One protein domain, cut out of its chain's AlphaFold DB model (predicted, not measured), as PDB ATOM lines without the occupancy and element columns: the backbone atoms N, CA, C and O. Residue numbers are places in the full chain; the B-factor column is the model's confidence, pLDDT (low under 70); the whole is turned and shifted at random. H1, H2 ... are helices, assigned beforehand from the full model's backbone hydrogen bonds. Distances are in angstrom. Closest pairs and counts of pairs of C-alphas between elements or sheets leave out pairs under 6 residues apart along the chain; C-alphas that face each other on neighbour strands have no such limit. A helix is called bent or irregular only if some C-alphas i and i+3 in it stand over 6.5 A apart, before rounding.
ATOM      1  N   PHE A   2      -8.206 176.233 -14.639       75.00
ATOM      2  CA  PHE A   2      -6.922 175.948 -15.318       75.00
ATOM      3  C   PHE A   2      -7.014 175.650 -16.828       75.00
ATOM      4  O   PHE A   2      -6.108 176.008 -17.570       75.00
ATOM      5  N   VAL A   3      -8.109 175.048 -17.309       80.44
ATOM      6  CA  VAL A   3      -8.322 174.793 -18.751       80.44
ATOM      7  C   VAL A   3      -8.476 176.098 -19.545       80.44
ATOM      8  O   VAL A   3      -7.923 176.231 -20.634       80.44
ATOM      9  N   ILE A   4      -9.168 177.084 -18.964       84.12
ATOM     10  CA  ILE A   4      -9.365 178.412 -19.565       84.12
ATOM     11  C   ILE A   4      -8.018 179.142 -19.651       84.12
ATOM     12  O   ILE A   4      -7.669 179.665 -20.704       84.12
ATOM     13  N   LEU A   5      -7.221 179.093 -18.578       83.44
ATOM     14  CA  LEU A   5      -5.894 179.713 -18.534       83.44
ATOM     15  C   LEU A   5      -4.933 179.115 -19.578       83.44
ATOM     16  O   LEU A   5      -4.241 179.856 -20.268       83.44
ATOM     17  N   ARG A   6      -4.931 177.783 -19.748       86.94
ATOM     18  CA  ARG A   6      -4.111 177.097 -20.766       86.94
ATOM     19  C   ARG A   6      -4.519 177.473 -22.184       86.94
ATOM     20  O   ARG A   6      -3.658 177.737 -23.015       86.94
ATOM     21  N   SER A   7      -5.823 177.532 -22.439       84.25
ATOM     22  CA  SER A   7      -6.361 177.908 -23.751       84.25
ATOM     23  C   SER A   7      -5.984 179.349 -24.109       84.25
ATOM     24  O   SER A   7      -5.557 179.616 -25.229       84.25
ATOM     25  N   LEU A   8      -6.049 180.264 -23.134       88.62
ATOM     26  CA  LEU A   8      -5.633 181.658 -23.297       88.62
ATOM     27  C   LEU A   8      -4.120 181.786 -23.531       88.62
ATOM     28  O   LEU A   8      -3.699 182.562 -24.385       88.62
ATOM     29  N   MET A   9      -3.304 180.992 -22.833       88.00
ATOM     30  CA  MET A   9      -1.851 180.973 -23.024       88.00
ATOM     31  C   MET A   9      -1.457 180.474 -24.422       88.00
ATOM     32  O   MET A   9      -0.628 181.100 -25.077       88.00
ATOM     33  N   VAL A  10      -2.070 179.386 -24.906       91.19
ATOM     34  CA  VAL A  10      -1.822 178.866 -26.264       91.19
ATOM     35  C   VAL A  10      -2.200 179.912 -27.308       91.19
ATOM     36  O   VAL A  10      -1.402 180.184 -28.206       91.19
ATOM     37  N   LEU A  11      -3.367 180.545 -27.166       90.19
ATOM     38  CA  LEU A  11      -3.801 181.622 -28.057       90.19
ATOM     39  C   LEU A  11      -2.793 182.782 -28.065       90.19
ATOM     40  O   LEU A  11      -2.366 183.216 -29.132       90.19
ATOM     41  N   PHE A  12      -2.364 183.236 -26.885       90.75
ATOM     42  CA  PHE A  12      -1.407 184.331 -26.744       90.75
ATOM     43  C   PHE A  12      -0.054 184.012 -27.392       90.75
ATOM     44  O   PHE A  12       0.426 184.790 -28.213       90.75
ATOM     45  N   CYS A  13       0.543 182.855 -27.091       89.00
ATOM     46  CA  CYS A  13       1.819 182.441 -27.679       89.00
ATOM     47  C   CYS A  13       1.731 182.256 -29.201       89.00
ATOM     48  O   CYS A  13       2.682 182.579 -29.909       89.00
ATOM     49  N   THR A  14       0.592 181.779 -29.708       89.19
ATOM     50  CA  THR A  14       0.363 181.589 -31.148       89.19
ATOM     51  C   THR A  14       0.308 182.927 -31.888       89.19
ATOM     52  O   THR A  14       0.997 183.110 -32.891       89.19
ATOM     53  N   VAL A  15      -0.465 183.887 -31.367       89.44
ATOM     54  CA  VAL A  15      -0.572 185.237 -31.940       89.44
ATOM     55  C   VAL A  15       0.765 185.970 -31.837       89.44
ATOM     56  O   VAL A  15       1.242 186.522 -32.828       89.44
ATOM     57  N   LEU A  16       1.412 185.921 -30.670       90.06
ATOM     58  CA  LEU A  16       2.704 186.563 -30.444       90.06
ATOM     59  C   LEU A  16       3.793 185.992 -31.360       90.06
ATOM     60  O   LEU A  16       4.574 186.756 -31.918       90.06
ATOM     61  N   GLY A  17       3.827 184.671 -31.563       87.56
ATOM     62  CA  GLY A  17       4.775 184.016 -32.466       87.56
ATOM     63  C   GLY A  17       4.606 184.453 -33.923       87.56
ATOM     64  O   GLY A  17       5.594 184.764 -34.590       87.56
ATOM     65  N   GLY A  18       3.361 184.553 -34.405       84.69
ATOM     66  CA  GLY A  18       3.062 185.067 -35.745       84.69
ATOM     67  C   GLY A  18       3.458 186.538 -35.926       84.69
ATOM     68  O   GLY A  18       4.093 186.888 -36.921       84.69
ATOM     69  N   VAL A  19       3.153 187.388 -34.938       87.56
ATOM     70  CA  VAL A  19       3.521 188.816 -34.948       87.56
ATOM     71  C   VAL A  19       5.038 188.995 -34.904       87.56
ATOM     72  O   VAL A  19       5.585 189.749 -35.704       87.56
ATOM     73  N   LEU A  20       5.741 188.276 -34.024       85.44
ATOM     74  CA  LEU A  20       7.200 188.332 -33.940       85.44
ATOM     75  C   LEU A  20       7.859 187.892 -35.248       85.44
ATOM     76  O   LEU A  20       8.796 188.544 -35.696       85.44
ATOM     77  N   ALA A  21       7.359 186.837 -35.895       85.31
ATOM     78  CA  ALA A  21       7.887 186.411 -37.187       85.31
ATOM     79  C   ALA A  21       7.668 187.461 -38.289       85.31
ATOM     80  O   ALA A  21       8.580 187.694 -39.082       85.31
ATOM     81  N   ALA A  22       6.515 188.137 -38.307       83.31
ATOM     82  CA  ALA A  22       6.250 189.240 -39.233       83.31
ATOM     83  C   ALA A  22       7.154 190.458 -38.969       83.31
ATOM     84  O   ALA A  22       7.660 191.069 -39.906       83.31
ATOM     85  N   VAL A  23       7.418 190.788 -37.702       85.06
ATOM     86  CA  VAL A  23       8.344 191.873 -37.334       85.06
ATOM     87  C   VAL A  23       9.779 191.522 -37.732       85.06
ATOM     88  O   VAL A  23      10.456 192.335 -38.356       85.06
ATOM     89  N   ILE A  24      10.237 190.300 -37.433       81.56
ATOM     90  CA  ILE A  24      11.589 189.836 -37.779       81.56
ATOM     91  C   ILE A  24      11.793 189.796 -39.298       81.56
ATOM     92  O   ILE A  24      12.900 190.056 -39.767       81.56
ATOM     93  N   TYR A  25      10.738 189.526 -40.070       82.50
ATOM     94  CA  TYR A  25      10.778 189.560 -41.530       82.50
ATOM     95  C   TYR A  25      11.161 190.939 -42.097       82.50
ATOM     96  O   TYR A  25      11.838 191.016 -43.119       82.50
ATOM     97  N   HIS A  26      10.767 192.024 -41.428       81.12
ATOM     98  CA  HIS A  26      11.066 193.394 -41.860       81.12
ATOM     99  C   HIS A  26      12.381 193.955 -41.296       81.12
ATOM    100  O   HIS A  26      12.767 195.069 -41.651       81.12
ATOM    101  N   LEU A  27      13.087 193.210 -40.437       79.12
ATOM    102  CA  LEU A  27      14.369 193.648 -39.894       79.12
ATOM    103  C   LEU A  27      15.505 193.434 -40.914       79.12
ATOM    104  O   LEU A  27      15.657 192.333 -41.453       79.12
ATOM    105  N   PRO A  28      16.361 194.444 -41.155       61.78
ATOM    106  CA  PRO A  28      17.542 194.283 -41.996       61.78
ATOM    107  C   PRO A  28      18.554 193.360 -41.297       61.78
ATOM    108  O   PRO A  28      19.099 193.705 -40.252       61.78
ATOM    109  N   GLY A  29      18.791 192.164 -41.848       64.81
ATOM    110  CA  GLY A  29      19.706 191.197 -41.220       64.81
ATOM    111  C   GLY A  29      19.846 189.811 -41.859       64.81
ATOM    112  O   GLY A  29      20.578 188.985 -41.323       64.81
ATOM    113  N   GLY A  30      19.181 189.512 -42.983       57.50
ATOM    114  CA  GLY A  30      19.394 188.262 -43.733       57.50
ATOM    115  C   GLY A  30      19.159 186.972 -42.933       57.50
ATOM    116  O   GLY A  30      19.818 185.960 -43.190       57.50
ATOM    117  N   THR A  31      18.249 186.995 -41.955       67.56
ATOM    118  CA  THR A  31      17.902 185.821 -41.143       67.56
ATOM    119  C   THR A  31      17.159 184.776 -41.981       67.56
ATOM    120  O   THR A  31      16.578 185.085 -43.021       67.56
ATOM    121  N   PHE A  32      17.142 183.520 -41.528       69.44
ATOM    122  CA  PHE A  32      16.438 182.414 -42.193       69.44
ATOM    123  C   PHE A  32      14.977 182.748 -42.565       69.44
ATOM    124  O   PHE A  32      14.520 182.371 -43.640       69.44
ATOM    125  N   LEU A  33      14.286 183.535 -41.729       71.38
ATOM    126  CA  LEU A  33      12.904 183.974 -41.951       71.38
ATOM    127  C   LEU A  33      12.762 184.973 -43.111       71.38
ATOM    128  O   LEU A  33      11.785 184.911 -43.849       71.38
ATOM    129  N   THR A  34      13.751 185.850 -43.322       73.50
ATOM    130  CA  THR A  34      13.748 186.834 -44.428       73.50
ATOM    131  C   THR A  34      13.953 186.200 -45.807       73.50
ATOM    132  O   THR A  34      13.674 186.830 -46.822       73.50
ATOM    133  N   ARG A  35      14.415 184.940 -45.862       76.56
ATOM    134  CA  ARG A  35      14.623 184.181 -47.110       76.56
ATOM    135  C   ARG A  35      13.374 183.432 -47.585       76.56
ATOM    136  O   ARG A  35      13.393 182.845 -48.662       76.56
ATOM    137  N   MET A  36      12.312 183.418 -46.783       82.50
ATOM    138  CA  MET A  36      11.055 182.730 -47.080       82.50
ATOM    139  C   MET A  36       9.982 183.717 -47.557       82.50
ATOM    140  O   MET A  36      10.068 184.904 -47.252       82.50
ATOM    141  N   PRO A  37       8.939 183.273 -48.280       85.62
ATOM    142  CA  PRO A  37       7.790 184.132 -48.559       85.62
ATOM    143  C   PRO A  37       7.067 184.505 -47.251       85.62
ATOM    144  O   PRO A  37       6.947 183.672 -46.350       85.62
ATOM    145  N   LEU A  38       6.559 185.741 -47.152       82.88
ATOM    146  CA  LEU A  38       5.927 186.292 -45.939       82.88
ATOM    147  C   LEU A  38       4.889 185.350 -45.279       82.88
ATOM    148  O   LEU A  38       4.957 185.170 -44.061       82.88
ATOM    149  N   PRO A  39       3.991 184.666 -46.025       86.94
ATOM    150  CA  PRO A  39       3.071 183.697 -45.425       86.94
ATOM    151  C   PRO A  39       3.787 182.531 -44.726       86.94
ATOM    152  O   PRO A  39       3.375 182.113 -43.646       86.94
ATOM    153  N   ALA A  40       4.888 182.028 -45.293       84.75
ATOM    154  CA  ALA A  40       5.656 180.927 -44.709       84.75
ATOM    155  C   ALA A  40       6.420 181.356 -43.447       84.75
ATOM    156  O   ALA A  40       6.508 180.584 -42.490       84.75
ATOM    157  N   ALA A  41       6.917 182.597 -43.400       84.62
ATOM    158  CA  ALA A  41       7.534 183.153 -42.196       84.62
ATOM    159  C   ALA A  41       6.518 183.248 -41.039       84.62
ATOM    160  O   ALA A  41       6.807 182.803 -39.928       84.62
ATOM    161  N   ILE A  42       5.301 183.734 -41.315       85.75
ATOM    162  CA  ILE A  42       4.215 183.835 -40.323       85.75
ATOM    163  C   ILE A  42       3.794 182.450 -39.815       85.75
ATOM    164  O   ILE A  42       3.659 182.256 -38.607       85.75
ATOM    165  N   VAL A  43       3.645 181.465 -40.710       88.88
ATOM    166  CA  VAL A  43       3.329 180.074 -40.332       88.88
ATOM    167  C   VAL A  43       4.431 179.476 -39.455       88.88
ATOM    168  O   VAL A  43       4.134 178.843 -38.445       88.88
ATOM    169  N   THR A  44       5.703 179.728 -39.775       85.44
ATOM    170  CA  THR A  44       6.844 179.279 -38.958       85.44
ATOM    171  C   THR A  44       6.806 179.900 -37.556       85.44
ATOM    172  O   THR A  44       7.027 179.206 -36.564       85.44
ATOM    173  N   GLY A  45       6.457 181.188 -37.456       87.19
ATOM    174  CA  GLY A  45       6.246 181.885 -36.184       87.19
ATOM    175  C   GLY A  45       5.101 181.308 -35.355       87.19
ATOM    176  O   GLY A  45       5.257 181.087 -34.156       87.19
ATOM    177  N   ILE A  46       3.969 181.004 -35.997       90.06
ATOM    178  CA  ILE A  46       2.818 180.336 -35.372       90.06
ATOM    179  C   ILE A  46       3.217 178.962 -34.825       90.06
ATOM    180  O   ILE A  46       2.936 178.664 -33.665       90.06
ATOM    181  N   ILE A  47       3.921 178.146 -35.616       91.00
ATOM    182  CA  ILE A  47       4.401 176.823 -35.188       91.00
ATOM    183  C   ILE A  47       5.340 176.959 -33.984       91.00
ATOM    184  O   ILE A  47       5.181 176.240 -32.998       91.00
ATOM    185  N   GLY A  48       6.274 177.914 -34.019       87.94
ATOM    186  CA  GLY A  48       7.158 178.206 -32.889       87.94
ATOM    187  C   GLY A  48       6.395 178.624 -31.628       87.94
ATOM    188  O   GLY A  48       6.686 178.132 -30.538       87.94
ATOM    189  N   GLY A  49       5.371 179.470 -31.774       87.69
ATOM    190  CA  GLY A  49       4.489 179.886 -30.683       87.69
ATOM    191  C   GLY A  49       3.717 178.722 -30.057       87.69
ATOM    192  O   GLY A  49       3.646 178.614 -28.832       87.69
ATOM    193  N   ILE A  50       3.200 177.805 -30.881       91.62
ATOM    194  CA  ILE A  50       2.510 176.592 -30.420       91.62
ATOM    195  C   ILE A  50       3.475 175.662 -29.671       91.62
ATOM    196  O   ILE A  50       3.135 175.170 -28.594       91.62
ATOM    197  N   LEU A  51       4.688 175.447 -30.192       90.81
ATOM    198  CA  LEU A  51       5.707 174.620 -29.533       90.81
ATOM    199  C   LEU A  51       6.119 175.193 -28.172       90.81
ATOM    200  O   LEU A  51       6.239 174.445 -27.200       90.81
ATOM    201  N   LEU A  52       6.280 176.515 -28.077       89.19
ATOM    202  CA  LEU A  52       6.578 177.192 -26.815       89.19
ATOM    203  C   LEU A  52       5.443 177.007 -25.798       89.19
ATOM    204  O   LEU A  52       5.700 176.694 -24.635       89.19
ATOM    205  N   ALA A  53       4.191 177.145 -26.239       88.38
ATOM    206  CA  ALA A  53       3.033 176.920 -25.381       88.38
ATOM    207  C   ALA A  53       2.951 175.463 -24.898       88.38
ATOM    208  O   ALA A  53       2.688 175.216 -23.720       88.38
ATOM    209  N   ALA A  54       3.230 174.493 -25.775       89.75
ATOM    210  CA  ALA A  54       3.278 173.078 -25.415       89.75
ATOM    211  C   ALA A  54       4.375 172.787 -24.375       89.75
ATOM    212  O   ALA A  54       4.114 172.105 -23.382       89.75
ATOM    213  N   ALA A  55       5.574 173.354 -24.550       88.38
ATOM    214  CA  ALA A  55       6.666 173.230 -23.585       88.38
ATOM    215  C   ALA A  55       6.298 173.831 -22.217       88.38
ATOM    216  O   ALA A  55       6.534 173.204 -21.185       88.38
ATOM    217  N   ALA A  56       5.659 175.004 -22.199       85.69
ATOM    218  CA  ALA A  56       5.204 175.643 -20.966       85.69
ATOM    219  C   ALA A  56       4.143 174.806 -20.224       85.69
ATOM    220  O   ALA A  56       4.230 174.658 -19.006       85.69
ATOM    221  N   ILE A  57       3.192 174.187 -20.938       88.31
ATOM    222  CA  ILE A  57       2.200 173.273 -20.338       88.31
ATOM    223  C   ILE A  57       2.875 172.010 -19.786       88.31
ATOM    224  O   ILE A  57       2.504 171.528 -18.713       88.31
ATOM    225  N   LEU A  58       3.873 171.467 -20.490       87.94
ATOM    226  CA  LEU A  58       4.626 170.301 -20.028       87.94
ATOM    227  C   LEU A  58       5.400 170.615 -18.739       87.94
ATOM    228  O   LEU A  58       5.340 169.841 -17.782       87.94
ATOM    229  N   ILE A  59       6.058 171.778 -18.688       85.69
ATOM    230  CA  ILE A  59       6.721 172.285 -17.482       85.69
ATOM    231  C   ILE A  59       5.698 172.477 -16.359       85.69
ATOM    232  O   ILE A  59       5.941 172.014 -15.251       85.69
ATOM    233  N   GLU A  60       4.534 173.078 -16.626       86.19
ATOM    234  CA  GLU A  60       3.458 173.235 -15.635       86.19
ATOM    235  C   GLU A  60       3.040 171.877 -15.044       86.19
ATOM    236  O   GLU A  60       2.891 171.739 -13.828       86.19
ATOM    237  N   HIS A  61       2.877 170.853 -15.887       85.25
ATOM    238  CA  HIS A  61       2.520 169.509 -15.433       85.25
ATOM    239  C   HIS A  61       3.618 168.875 -14.570       85.25
ATOM    240  O   HIS A  61       3.310 168.209 -13.582       85.25
ATOM    241  N   PHE A  62       4.888 169.097 -14.915       80.62
ATOM    242  CA  PHE A  62       6.024 168.611 -14.136       80.62
ATOM    243  C   PHE A  62       6.144 169.339 -12.789       80.62
ATOM    244  O   PHE A  62       6.267 168.702 -11.746       80.62
ATOM    245  N   VAL A  63       6.005 170.667 -12.794       82.31
ATOM    246  CA  VAL A  63       6.066 171.524 -11.602       82.31
ATOM    247  C   VAL A  63       4.945 171.203 -10.615       82.31
ATOM    248  O   VAL A  63       5.179 171.226  -9.413       82.31
ATOM    249  N   ARG A  64       3.752 170.813 -11.084       79.38
ATOM    250  CA  ARG A  64       2.652 170.361 -10.207       79.38
ATOM    251  C   ARG A  64       2.992 169.123  -9.372       79.38
ATOM    252  O   ARG A  64       2.302 168.871  -8.388       79.38
ATOM    253  N   ARG A  65       4.006 168.341  -9.758       76.75
ATOM    254  CA  ARG A  65       4.479 167.186  -8.979       76.75
ATOM    255  C   ARG A  65       5.511 167.566  -7.915       76.75
ATOM    256  O   ARG A  65       5.874 166.709  -7.117       76.75
ATOM    257  N   LEU A  66       5.977 168.814  -7.911       76.12
ATOM    258  CA  LEU A  66       6.960 169.328  -6.965       76.12
ATOM    259  C   LEU A  66       6.263 170.099  -5.841       76.12
ATOM    260  O   LEU A  66       5.321 170.861  -6.060       76.12
ATOM    261  N   SER A  67       6.757 169.927  -4.621       80.25
ATOM    262  CA  SER A  67       6.350 170.747  -3.477       80.25
ATOM    263  C   SER A  67       6.866 172.190  -3.600       80.25
ATOM    264  O   SER A  67       7.880 172.448  -4.249       80.25
ATOM    265  N   LEU A  68       6.222 173.149  -2.915       74.12
ATOM    266  CA  LEU A  68       6.692 174.548  -2.865       74.12
ATOM    267  C   LEU A  68       8.136 174.665  -2.353       74.12
ATOM    268  O   LEU A  68       8.891 175.522  -2.805       74.12
ATOM    269  N   VAL A  69       8.528 173.778  -1.434       74.25
ATOM    270  CA  VAL A  69       9.892 173.725  -0.898       74.25
ATOM    271  C   VAL A  69      10.869 173.233  -1.961       74.25
ATOM    272  O   VAL A  69      11.933 173.818  -2.122       74.25
ATOM    273  N   GLU A  70      10.518 172.195  -2.722       79.00
ATOM    274  CA  GLU A  70      11.351 171.730  -3.839       79.00
ATOM    275  C   GLU A  70      11.502 172.802  -4.910       79.00
ATOM    276  O   GLU A  70      12.607 173.004  -5.406       79.00
ATOM    277  N   LEU A  71      10.434 173.545  -5.204       82.81
ATOM    278  CA  LEU A  71      10.499 174.671  -6.125       82.81
ATOM    279  C   LEU A  71      11.431 175.772  -5.601       82.81
ATOM    280  O   LEU A  71      12.288 176.239  -6.344       82.81
ATOM    281  N   ALA A  72      11.332 176.144  -4.324       81.44
ATOM    282  CA  ALA A  72      12.222 177.134  -3.715       81.44
ATOM    283  C   ALA A  72      13.696 176.693  -3.741       81.44
ATOM    284  O   ALA A  72      14.577 177.495  -4.044       81.44
ATOM    285  N   VAL A  73      13.964 175.411  -3.482       84.06
ATOM    286  CA  VAL A  73      15.312 174.829  -3.533       84.06
ATOM    287  C   VAL A  73      15.868 174.829  -4.957       84.06
ATOM    288  O   VAL A  73      17.017 175.217  -5.160       84.06
ATOM    289  N   VAL A  74      15.063 174.446  -5.953       86.69
ATOM    290  CA  VAL A  74      15.457 174.500  -7.369       86.69
ATOM    291  C   VAL A  74      15.734 175.940  -7.797       86.69
ATOM    292  O   VAL A  74      16.744 176.191  -8.448       86.69
ATOM    293  N   MET A  75      14.897 176.897  -7.387       86.56
ATOM    294  CA  MET A  75      15.091 178.322  -7.681       86.56
ATOM    295  C   MET A  75      16.361 178.882  -7.032       86.56
ATOM    296  O   MET A  75      17.114 179.602  -7.683       86.56
ATOM    297  N   ALA A  76      16.639 178.528  -5.774       86.44
ATOM    298  CA  ALA A  76      17.867 178.925  -5.091       86.44
ATOM    299  C   ALA A  76      19.109 178.317  -5.763       86.44
ATOM    300  O   ALA A  76      20.079 179.028  -6.021       86.44
ATOM    301  N   GLY A  77      19.061 177.026  -6.104       88.56
ATOM    302  CA  GLY A  77      20.129 176.338  -6.828       88.56
ATOM    303  C   GLY A  77      20.382 176.936  -8.211       88.56
ATOM    304  O   GLY A  77      21.536 177.135  -8.587       88.56
ATOM    305  N   LEU A  78      19.315 177.295  -8.933       91.50
ATOM    306  CA  LEU A  78      19.391 178.010 -10.204       91.50
ATOM    307  C   LEU A  78      20.093 179.359 -10.022       91.50
ATOM    308  O   LEU A  78      21.081 179.593 -10.707       91.50
ATOM    309  N   LEU A  79      19.643 180.195  -9.075       91.94
ATOM    310  CA  LEU A  79      20.215 181.521  -8.807       91.94
ATOM    311  C   LEU A  79      21.702 181.451  -8.451       91.94
ATOM    312  O   LEU A  79      22.510 182.156  -9.060       91.94
ATOM    313  N   ILE A  80      22.066 180.579  -7.508       90.88
ATOM    314  CA  ILE A  80      23.455 180.380  -7.076       90.88
ATOM    315  C   ILE A  80      24.301 179.875  -8.249       90.88
ATOM    316  O   ILE A  80      25.366 180.428  -8.517       90.88
ATOM    317  N   GLY A  81      23.809 178.876  -8.989       91.06
ATOM    318  CA  GLY A  81      24.483 178.327 -10.164       91.06
ATOM    319  C   GLY A  81      24.731 179.386 -11.239       91.06
ATOM    320  O   GLY A  81      25.861 179.526 -11.702       91.06
ATOM    321  N   THR A  82      23.721 180.196 -11.583       91.62
ATOM    322  CA  THR A  82      23.899 181.330 -12.506       91.62
ATOM    323  C   THR A  82      24.851 182.389 -11.966       91.62
ATOM    324  O   THR A  82      25.638 182.919 -12.743       91.62
ATOM    325  N   GLY A  83      24.820 182.692 -10.665       91.25
ATOM    326  CA  GLY A  83      25.720 183.671 -10.054       91.25
ATOM    327  C   GLY A  83      27.182 183.237 -10.149       91.25
ATOM    328  O   GLY A  83      28.031 184.004 -10.595       91.25
ATOM    329  N   ILE A  84      27.470 181.975  -9.823       89.75
ATOM    330  CA  ILE A  84      28.816 181.405  -9.949       89.75
ATOM    331  C   ILE A  84      29.238 181.355 -11.421       89.75
ATOM    332  O   ILE A  84      30.337 181.796 -11.756       89.75
ATOM    333  N   ALA A  85      28.360 180.888 -12.317       90.19
ATOM    334  CA  ALA A  85      28.634 180.867 -13.753       90.19
ATOM    335  C   ALA A  85      28.966 182.262 -14.292       90.19
ATOM    336  O   ALA A  85      29.904 182.419 -15.071       90.19
ATOM    337  N   PHE A  86      28.226 183.280 -13.846       89.06
ATOM    338  CA  PHE A  86      28.447 184.668 -14.222       89.06
ATOM    339  C   PHE A  86      29.816 185.165 -13.758       89.06
ATOM    340  O   PHE A  86      30.553 185.718 -14.577       89.06
ATOM    341  N   LEU A  87      30.178 184.922 -12.493       88.94
ATOM    342  CA  LEU A  87      31.480 185.300 -11.935       88.94
ATOM    343  C   LEU A  87      32.634 184.641 -12.700       88.94
ATOM    344  O   LEU A  87      33.584 185.320 -13.080       88.94
ATOM    345  N   VAL A  88      32.530 183.342 -12.991       86.12
ATOM    346  CA  VAL A  88      33.565 182.602 -13.728       86.12
ATOM    347  C   VAL A  88      33.649 183.072 -15.186       86.12
ATOM    348  O   VAL A  88      34.738 183.346 -15.687       86.12
ATOM    349  N   ALA A  89      32.514 183.234 -15.870       82.81
ATOM    350  CA  ALA A  89      32.473 183.655 -17.272       82.81
ATOM    351  C   ALA A  89      32.936 185.108 -17.498       82.81
ATOM    352  O   ALA A  89      33.346 185.456 -18.613       82.81
ATOM    353  N   HIS A  90      32.863 185.954 -16.464       82.88
ATOM    354  CA  HIS A  90      33.297 187.354 -16.491       82.88
ATOM    355  C   HIS A  90      34.595 187.606 -15.726       82.88
ATOM    356  O   HIS A  90      35.052 188.745 -15.700       82.88
ATOM    357  N   PHE A  91      35.247 186.568 -15.199       81.69
ATOM    358  CA  PHE A  91      36.538 186.686 -14.519       81.69
ATOM    359  C   PHE A  91      37.588 187.416 -15.372       81.69
ATOM    360  O   PHE A  91      38.390 188.188 -14.858       81.69
ATOM    361  N   GLN A  92      37.520 187.258 -16.698       72.31
ATOM    362  CA  GLN A  92      38.367 187.977 -17.653       72.31
ATOM    363  C   GLN A  92      38.324 189.515 -17.520       72.31
ATOM    364  O   GLN A  92      39.292 190.162 -17.896       72.31
ATOM    365  N   MET A  93      37.247 190.108 -16.983       73.25
ATOM    366  CA  MET A  93      37.152 191.560 -16.745       73.25
ATOM    367  C   MET A  93      38.058 192.049 -15.606       73.25
ATOM    368  O   MET A  93      38.295 193.246 -15.499       73.25
ATOM    369  N   LEU A  94      38.561 191.144 -14.760       77.88
ATOM    370  CA  LEU A  94      39.502 191.464 -13.681       77.88
ATOM    371  C   LEU A  94      40.969 191.433 -14.147       77.88
ATOM    372  O   LEU A  94      41.860 191.798 -13.384       77.88
ATOM    373  N   LEU A  95      41.240 190.975 -15.374       78.69
ATOM    374  CA  LEU A  95      42.593 190.911 -15.930       78.69
ATOM    375  C   LEU A  95      43.021 192.285 -16.487       78.69
ATOM    376  O   LEU A  95      42.163 193.032 -16.948       78.69
ATOM    377  N   PRO A  96      44.321 192.630 -16.505       81.50
ATOM    378  CA  PRO A  96      44.819 193.856 -17.138       81.50
ATOM    379  C   PRO A  96      44.420 193.988 -18.616       81.50
ATOM    380  O   PRO A  96      44.364 192.989 -19.338       81.50
ATOM    381  N   ASP A  97      44.222 195.222 -19.091       75.62
ATOM    382  CA  ASP A  97      43.690 195.526 -20.432       75.62
ATOM    383  C   ASP A  97      44.463 194.861 -21.584       75.62
ATOM    384  O   ASP A  97      43.859 194.445 -22.573       75.62
ATOM    385  N   PHE A  98      45.782 194.675 -21.445       75.81
ATOM    386  CA  PHE A  98      46.598 193.996 -22.459       75.81
ATOM    387  C   PHE A  98      46.254 192.498 -22.598       75.81
ATOM    388  O   PHE A  98      46.285 191.953 -23.701       75.81
ATOM    389  N   ILE A  99      45.867 191.832 -21.500       69.50
ATOM    390  CA  ILE A  99      45.410 190.432 -21.496       69.50
ATOM    391  C   ILE A  99      43.974 190.354 -22.024       69.50
ATOM    392  O   ILE A  99      43.641 189.448 -22.788       69.50
ATOM    393  N   GLN A 100      43.126 191.328 -21.676       69.81
ATOM    394  CA  GLN A 100      41.760 191.409 -22.202       69.81
ATOM    395  C   GLN A 100      41.738 191.618 -23.722       69.81
ATOM    396  O   GLN A 100      40.900 191.031 -24.409       69.81
ATOM    397  N   GLN A 101      42.658 192.426 -24.256       67.94
ATOM    398  CA  GLN A 101      42.822 192.624 -25.697       67.94
ATOM    399  C   GLN A 101      43.347 191.374 -26.402       67.94
ATOM    400  O   GLN A 101      42.869 191.071 -27.488       67.94
ATOM    401  N   ALA A 102      44.239 190.600 -25.775       65.94
ATOM    402  CA  ALA A 102      44.683 189.313 -26.317       65.94
ATOM    403  C   ALA A 102      43.569 188.239 -26.326       65.94
ATOM    404  O   ALA A 102      43.594 187.331 -27.154       65.94
ATOM    405  N   LEU A 103      42.580 188.346 -25.427       63.56
ATOM    406  CA  LEU A 103      41.434 187.429 -25.305       63.56
ATOM    407  C   LEU A 103      40.168 187.898 -26.048       63.56
ATOM    408  O   LEU A 103      39.207 187.135 -26.176       63.56
ATOM    409  N   ARG A 104      40.139 189.135 -26.559       66.12
ATOM    410  CA  ARG A 104      39.124 189.598 -27.519       66.12
ATOM    411  C   ARG A 104      39.646 189.314 -28.924       66.12
ATOM    412  O   ARG A 104      40.618 189.944 -29.322       66.12
ATOM    413  N   PRO A 105      38.981 188.457 -29.720       58.44
ATOM    414  CA  PRO A 105      37.704 188.890 -30.300       58.44
ATOM    415  C   PRO A 105      36.704 187.756 -30.612       58.44
ATOM    416  O   PRO A 105      37.097 186.643 -30.928       58.44
ATOM    417  N   TYR A 106      35.404 188.077 -30.556       58.94
ATOM    418  CA  TYR A 106      34.266 187.524 -31.329       58.94
ATOM    419  C   TYR A 106      34.347 186.078 -31.872       58.94
ATOM    420  O   TYR A 106      33.896 185.789 -32.978       58.94
ATOM    421  N   ASN A 107      34.914 185.149 -31.107       63.78
ATOM    422  CA  ASN A 107      35.077 183.779 -31.543       63.78
ATOM    423  C   ASN A 107      33.844 182.985 -31.088       63.78
ATOM    424  O   ASN A 107      33.609 182.905 -29.874       63.78
ATOM    425  N   PRO A 108      33.054 182.395 -32.005       69.06
ATOM    426  CA  PRO A 108      31.889 181.593 -31.635       69.06
ATOM    427  C   PRO A 108      32.235 180.498 -30.618       69.06
ATOM    428  O   PRO A 108      31.404 180.190 -29.766       69.06
ATOM    429  N   TYR A 109      33.474 179.988 -30.611       73.56
ATOM    430  CA  TYR A 109      33.933 179.009 -29.623       73.56
ATOM    431  C   TYR A 109      33.907 179.536 -28.180       73.56
ATOM    432  O   TYR A 109      33.556 178.786 -27.273       73.56
ATOM    433  N   ILE A 110      34.195 180.823 -27.943       73.88
ATOM    434  CA  ILE A 110      34.149 181.422 -26.594       73.88
ATOM    435  C   ILE A 110      32.696 181.559 -26.129       73.88
ATOM    436  O   ILE A 110      32.387 181.284 -24.970       73.88
ATOM    437  N   SER A 111      31.786 181.946 -27.024       73.62
ATOM    438  CA  SER A 111      30.351 182.032 -26.725       73.62
ATOM    439  C   SER A 111      29.755 180.656 -26.414       73.62
ATOM    440  O   SER A 111      29.008 180.515 -25.447       73.62
ATOM    441  N   VAL A 112      30.139 179.631 -27.181       79.00
ATOM    442  CA  VAL A 112      29.751 178.234 -26.935       79.00
ATOM    443  C   VAL A 112      30.331 177.728 -25.613       79.00
ATOM    444  O   VAL A 112      29.611 177.117 -24.829       79.00
ATOM    445  N   PHE A 113      31.595 178.040 -25.315       81.62
ATOM    446  CA  PHE A 113      32.225 177.687 -24.042       81.62
ATOM    447  C   PHE A 113      31.518 178.342 -22.848       81.62
ATOM    448  O   PHE A 113      31.211 177.668 -21.867       81.62
ATOM    449  N   LYS A 114      31.181 179.635 -22.942       81.06
ATOM    450  CA  LYS A 114      30.406 180.336 -21.908       81.06
ATOM    451  C   LYS A 114      29.032 179.703 -21.717       81.06
ATOM    452  O   LYS A 114      28.644 179.459 -20.579       81.06
ATOM    453  N   LEU A 115      28.318 179.393 -22.800       83.12
ATOM    454  CA  LEU A 115      27.021 178.717 -22.727       83.12
ATOM    455  C   LEU A 115      27.137 177.354 -22.033       83.12
ATOM    456  O   LEU A 115      26.353 177.063 -21.132       83.12
ATOM    457  N   ALA A 116      28.137 176.550 -22.403       84.25
ATOM    458  CA  ALA A 116      28.404 175.265 -21.762       84.25
ATOM    459  C   ALA A 116      28.665 175.434 -20.259       84.25
ATOM    460  O   ALA A 116      28.119 174.687 -19.448       84.25
ATOM    461  N   LEU A 117      29.426 176.462 -19.878       86.31
ATOM    462  CA  LEU A 117      29.714 176.781 -18.484       86.31
ATOM    463  C   LEU A 117      28.434 177.128 -17.709       86.31
ATOM    464  O   LEU A 117      28.200 176.562 -16.643       86.31
ATOM    465  N   TYR A 118      27.557 177.970 -18.263       87.94
ATOM    466  CA  TYR A 118      26.253 178.258 -17.653       87.94
ATOM    467  C   TYR A 118      25.414 176.995 -17.448       87.94
ATOM    468  O   TYR A 118      24.883 176.797 -16.357       87.94
ATOM    469  N   VAL A 119      25.328 176.120 -18.453       88.94
ATOM    470  CA  VAL A 119      24.562 174.867 -18.351       88.94
ATOM    471  C   VAL A 119      25.115 173.973 -17.238       88.94
ATOM    472  O   VAL A 119      24.348 173.476 -16.413       88.94
ATOM    473  N   VAL A 120      26.440 173.810 -17.169       89.62
ATOM    474  CA  VAL A 120      27.099 172.980 -16.151       89.62
ATOM    475  C   VAL A 120      26.863 173.534 -14.748       89.62
ATOM    476  O   VAL A 120      26.427 172.798 -13.865       89.62
ATOM    477  N   PHE A 121      27.108 174.825 -14.525       90.25
ATOM    478  CA  PHE A 121      26.986 175.418 -13.191       90.25
ATOM    479  C   PHE A 121      25.535 175.529 -12.715       90.25
ATOM    480  O   PHE A 121      25.277 175.332 -11.529       90.25
ATOM    481  N   VAL A 122      24.579 175.767 -13.615       91.88
ATOM    482  CA  VAL A 122      23.147 175.688 -13.286       91.88
ATOM    483  C   VAL A 122      22.765 174.268 -12.876       91.88
ATOM    484  O   VAL A 122      22.126 174.085 -11.841       91.88
ATOM    485  N   TYR A 123      23.191 173.257 -13.639       89.62
ATOM    486  CA  TYR A 123      22.931 171.859 -13.300       89.62
ATOM    487  C   TYR A 123      23.523 171.491 -11.934       89.62
ATOM    488  O   TYR A 123      22.819 170.954 -11.080       89.62
ATOM    489  N   VAL A 124      24.791 171.840 -11.689       90.50
ATOM    490  CA  VAL A 124      25.457 171.600 -10.402       90.50
ATOM    491  C   VAL A 124      24.739 172.332  -9.267       90.50
ATOM    492  O   VAL A 124      24.476 171.717  -8.236       90.50
ATOM    493  N   GLY A 125      24.355 173.597  -9.452       88.31
ATOM    494  CA  GLY A 125      23.624 174.379  -8.451       88.31
ATOM    495  C   GLY A 125      22.286 173.744  -8.064       88.31
ATOM    496  O   GLY A 125      21.977 173.618  -6.878       88.31
ATOM    497  N   ILE A 126      21.524 173.256  -9.047       88.38
ATOM    498  CA  ILE A 126      20.268 172.531  -8.811       88.38
ATOM    499  C   ILE A 126      20.529 171.199  -8.087       88.38
ATOM    500  O   ILE A 126      19.854 170.899  -7.102       88.38
ATOM    501  N   VAL A 127      21.517 170.410  -8.524       87.00
ATOM    502  CA  VAL A 127      21.858 169.117  -7.899       87.00
ATOM    503  C   VAL A 127      22.298 169.297  -6.447       87.00
ATOM    504  O   VAL A 127      21.852 168.546  -5.579       87.00
ATOM    505  N   VAL A 128      23.139 170.295  -6.169       85.44
ATOM    506  CA  VAL A 128      23.586 170.630  -4.811       85.44
ATOM    507  C   VAL A 128      22.412 171.103  -3.962       85.44
ATOM    508  O   VAL A 128      22.265 170.621  -2.844       85.44
ATOM    509  N   GLY A 129      21.527 171.956  -4.488       83.38
ATOM    510  CA  GLY A 129      20.318 172.378  -3.777       83.38
ATOM    511  C   GLY A 129      19.429 171.193  -3.390       83.38
ATOM    512  O   GLY A 129      19.049 171.044  -2.228       83.38
ATOM    513  N   ILE A 130      19.147 170.296  -4.340       82.06
ATOM    514  CA  ILE A 130      18.294 169.123  -4.105       82.06
ATOM    515  C   ILE A 130      18.949 168.143  -3.121       82.06
ATOM    516  O   ILE A 130      18.276 167.655  -2.211       82.06
ATOM    517  N   ARG A 131      20.250 167.851  -3.264       79.50
ATOM    518  CA  ARG A 131      20.973 166.946  -2.348       79.50
ATOM    519  C   ARG A 131      21.135 167.552  -0.952       79.50
ATOM    520  O   ARG A 131      20.945 166.850   0.039       79.50
ATOM    521  N   GLY A 132      21.382 168.858  -0.880       69.00
ATOM    522  CA  GLY A 132      21.488 169.632   0.354       69.00
ATOM    523  C   GLY A 132      20.164 169.807   1.098       69.00
ATOM    524  O   GLY A 132      20.186 170.196   2.260       69.00
ATOM    525  N   LYS A 133      19.009 169.458   0.504       65.69
ATOM    526  CA  LYS A 133      17.678 169.523   1.147       65.69
ATOM    527  C   LYS A 133      17.643 168.839   2.521       65.69
ATOM    528  O   LYS A 133      16.969 169.322   3.427       65.69
ATOM    529  N   LYS A 134      18.368 167.724   2.689       60.03
ATOM    530  CA  LYS A 134      18.439 166.996   3.969       60.03
ATOM    531  C   LYS A 134      19.255 167.743   5.029       60.03
ATOM    532  O   LYS A 134      18.874 167.727   6.194       60.03
ATOM    533  N   GLU A 135      20.321 168.426   4.622       59.03
ATOM    534  CA  GLU A 135      21.206 169.186   5.514       59.03
ATOM    535  C   GLU A 135      20.659 170.590   5.813       59.03
ATOM    536  O   GLU A 135      20.796 171.089   6.924       59.03
ATOM    537  N   PHE A 136      19.925 171.210   4.883       54.09
ATOM    538  CA  PHE A 136      19.267 172.507   5.093       54.09
ATOM    539  C   PHE A 136      18.186 172.471   6.183       54.09
ATOM    540  O   PHE A 136      17.963 173.470   6.871       54.09
ATOM    541  N   ASN A 137      17.557 171.310   6.393       53.91
ATOM    542  CA  ASN A 137      16.600 171.089   7.480       53.91
ATOM    543  C   ASN A 137      17.235 171.249   8.879       53.91
ATOM    544  O   ASN A 137      16.515 171.454   9.853       53.91
ATOM    545  N   PHE A 138      18.568 171.171   8.979       50.19
ATOM    546  CA  PHE A 138      19.329 171.370  10.215       50.19
ATOM    547  C   PHE A 138      19.606 172.857  10.508       50.19
ATOM    548  O   PHE A 138      19.583 173.265  11.666       50.19
ATOM    549  N   PHE A 139      19.803 173.689   9.476       47.44
ATOM    550  CA  PHE A 139      20.177 175.106   9.627       47.44
ATOM    551  C   PHE A 139      18.985 176.077   9.711       47.44
ATOM    552  O   PHE A 139      19.111 177.156  10.285       47.44
ATOM    553  N   LEU A 140      17.811 175.705   9.187       47.75
ATOM    554  CA  LEU A 140      16.579 176.507   9.256       47.75
ATOM    555  C   LEU A 140      15.413 175.681   9.834       47.75
ATOM    556  O   LEU A 140      14.480 175.333   9.108       47.75
TER     557      LEU A 140
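This is residues 2 to 140 of the 369 residues of the protein "TRAM domain-containing protein" of bacterium (UniProt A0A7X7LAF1). Two pairs of long crossed helices form two lobes, H1 with H3 and H4 with H6, set apart like the legs of an open V; H3 and H4 make the corner where the lobes are joined, and the space between the legs is empty. The short H2 lies at the far end of the first lobe, and the short H5 lies beyond the far end of H4, between H4 and H6 along the chain. The printed part has 139 residues with six named helices, H1 to H6 in order, and no named strand; its class is all helix. The whole is loose, with a radius of gyration of the C-alphas of 21.0 A, and flat, spanning 56 by 53 by 16 A.

H1, residues 2 to 25, begins at C-alpha 2 (-6.922, 175.948, -15.318) and is 34.4 A long. H2, residues 32 to 35, measures 5.5 A. H3, residues 38 to 63, measures 37.4 A. H4, residues 68 to 94, begins at C-alpha 68 (6.692, 174.548, -2.865) and measures 38.5 A; it is irregular, with C-alphas 89 and 92 lying 7.3 A apart, and has a kink of 33 degrees near residue 88. H5, residues 97 to 103, measures 9.7 A. H6, residues 108 to 139, is the longest helix by residues, measures 43.4 A and ends at C-alpha 139 (20.177, 175.106, 9.627); it is only just irregular, with C-alphas 131 and 134 lying 6.8 A apart, and has a kink of 60 degrees near residue 133.

H1 and H3 touch, run opposite ways at a shallow tilt of 34.8 degrees, only just short of steep, and come closest at the C-alphas of Thr 14 and Gly 49, 4.5 A apart. H1 touches H2 with residues 21 to 25 alone, the closest C-alphas being those of Tyr 25 and Thr 34 at 5.0 A. H3 and H4 are close but not clearly touching, at a steep tilt of 57 degrees, opposite ways; their closest C-alphas, of Val 63 and Leu 71, are 7.7 A apart. H4 and H6 touch, opposite ways at a steep tilt of 42 degrees, closest at the C-alphas of Gly 77 and Ile 126, 4.3 A apart. H5 is close to H4 but not clearly touching, with the C-alphas of Gln 92 and Gln 100 closest at 6.6 A, and is apart from H6. H3 and H6 are apart, as are H1 and H4. In H1, H3 and H5 every O i to N i+4 pair is within hydrogen-bond range; in H4 20 of 23 are, in H6 23 of 28, and H2 is too short for such a pair.

The C-alphas farthest apart are those of Pro 37 and Phe 138, at 61.2 A. The printed part has no cut and no long link. Residues 93 to 99, of which 97 to 99 belong to H5, and residues 104 to 109 stand free. The mean pLDDT of the printed part is 80.6, and it is under 70 at residues 28 to 32, 99 to 108 and 132 to 140.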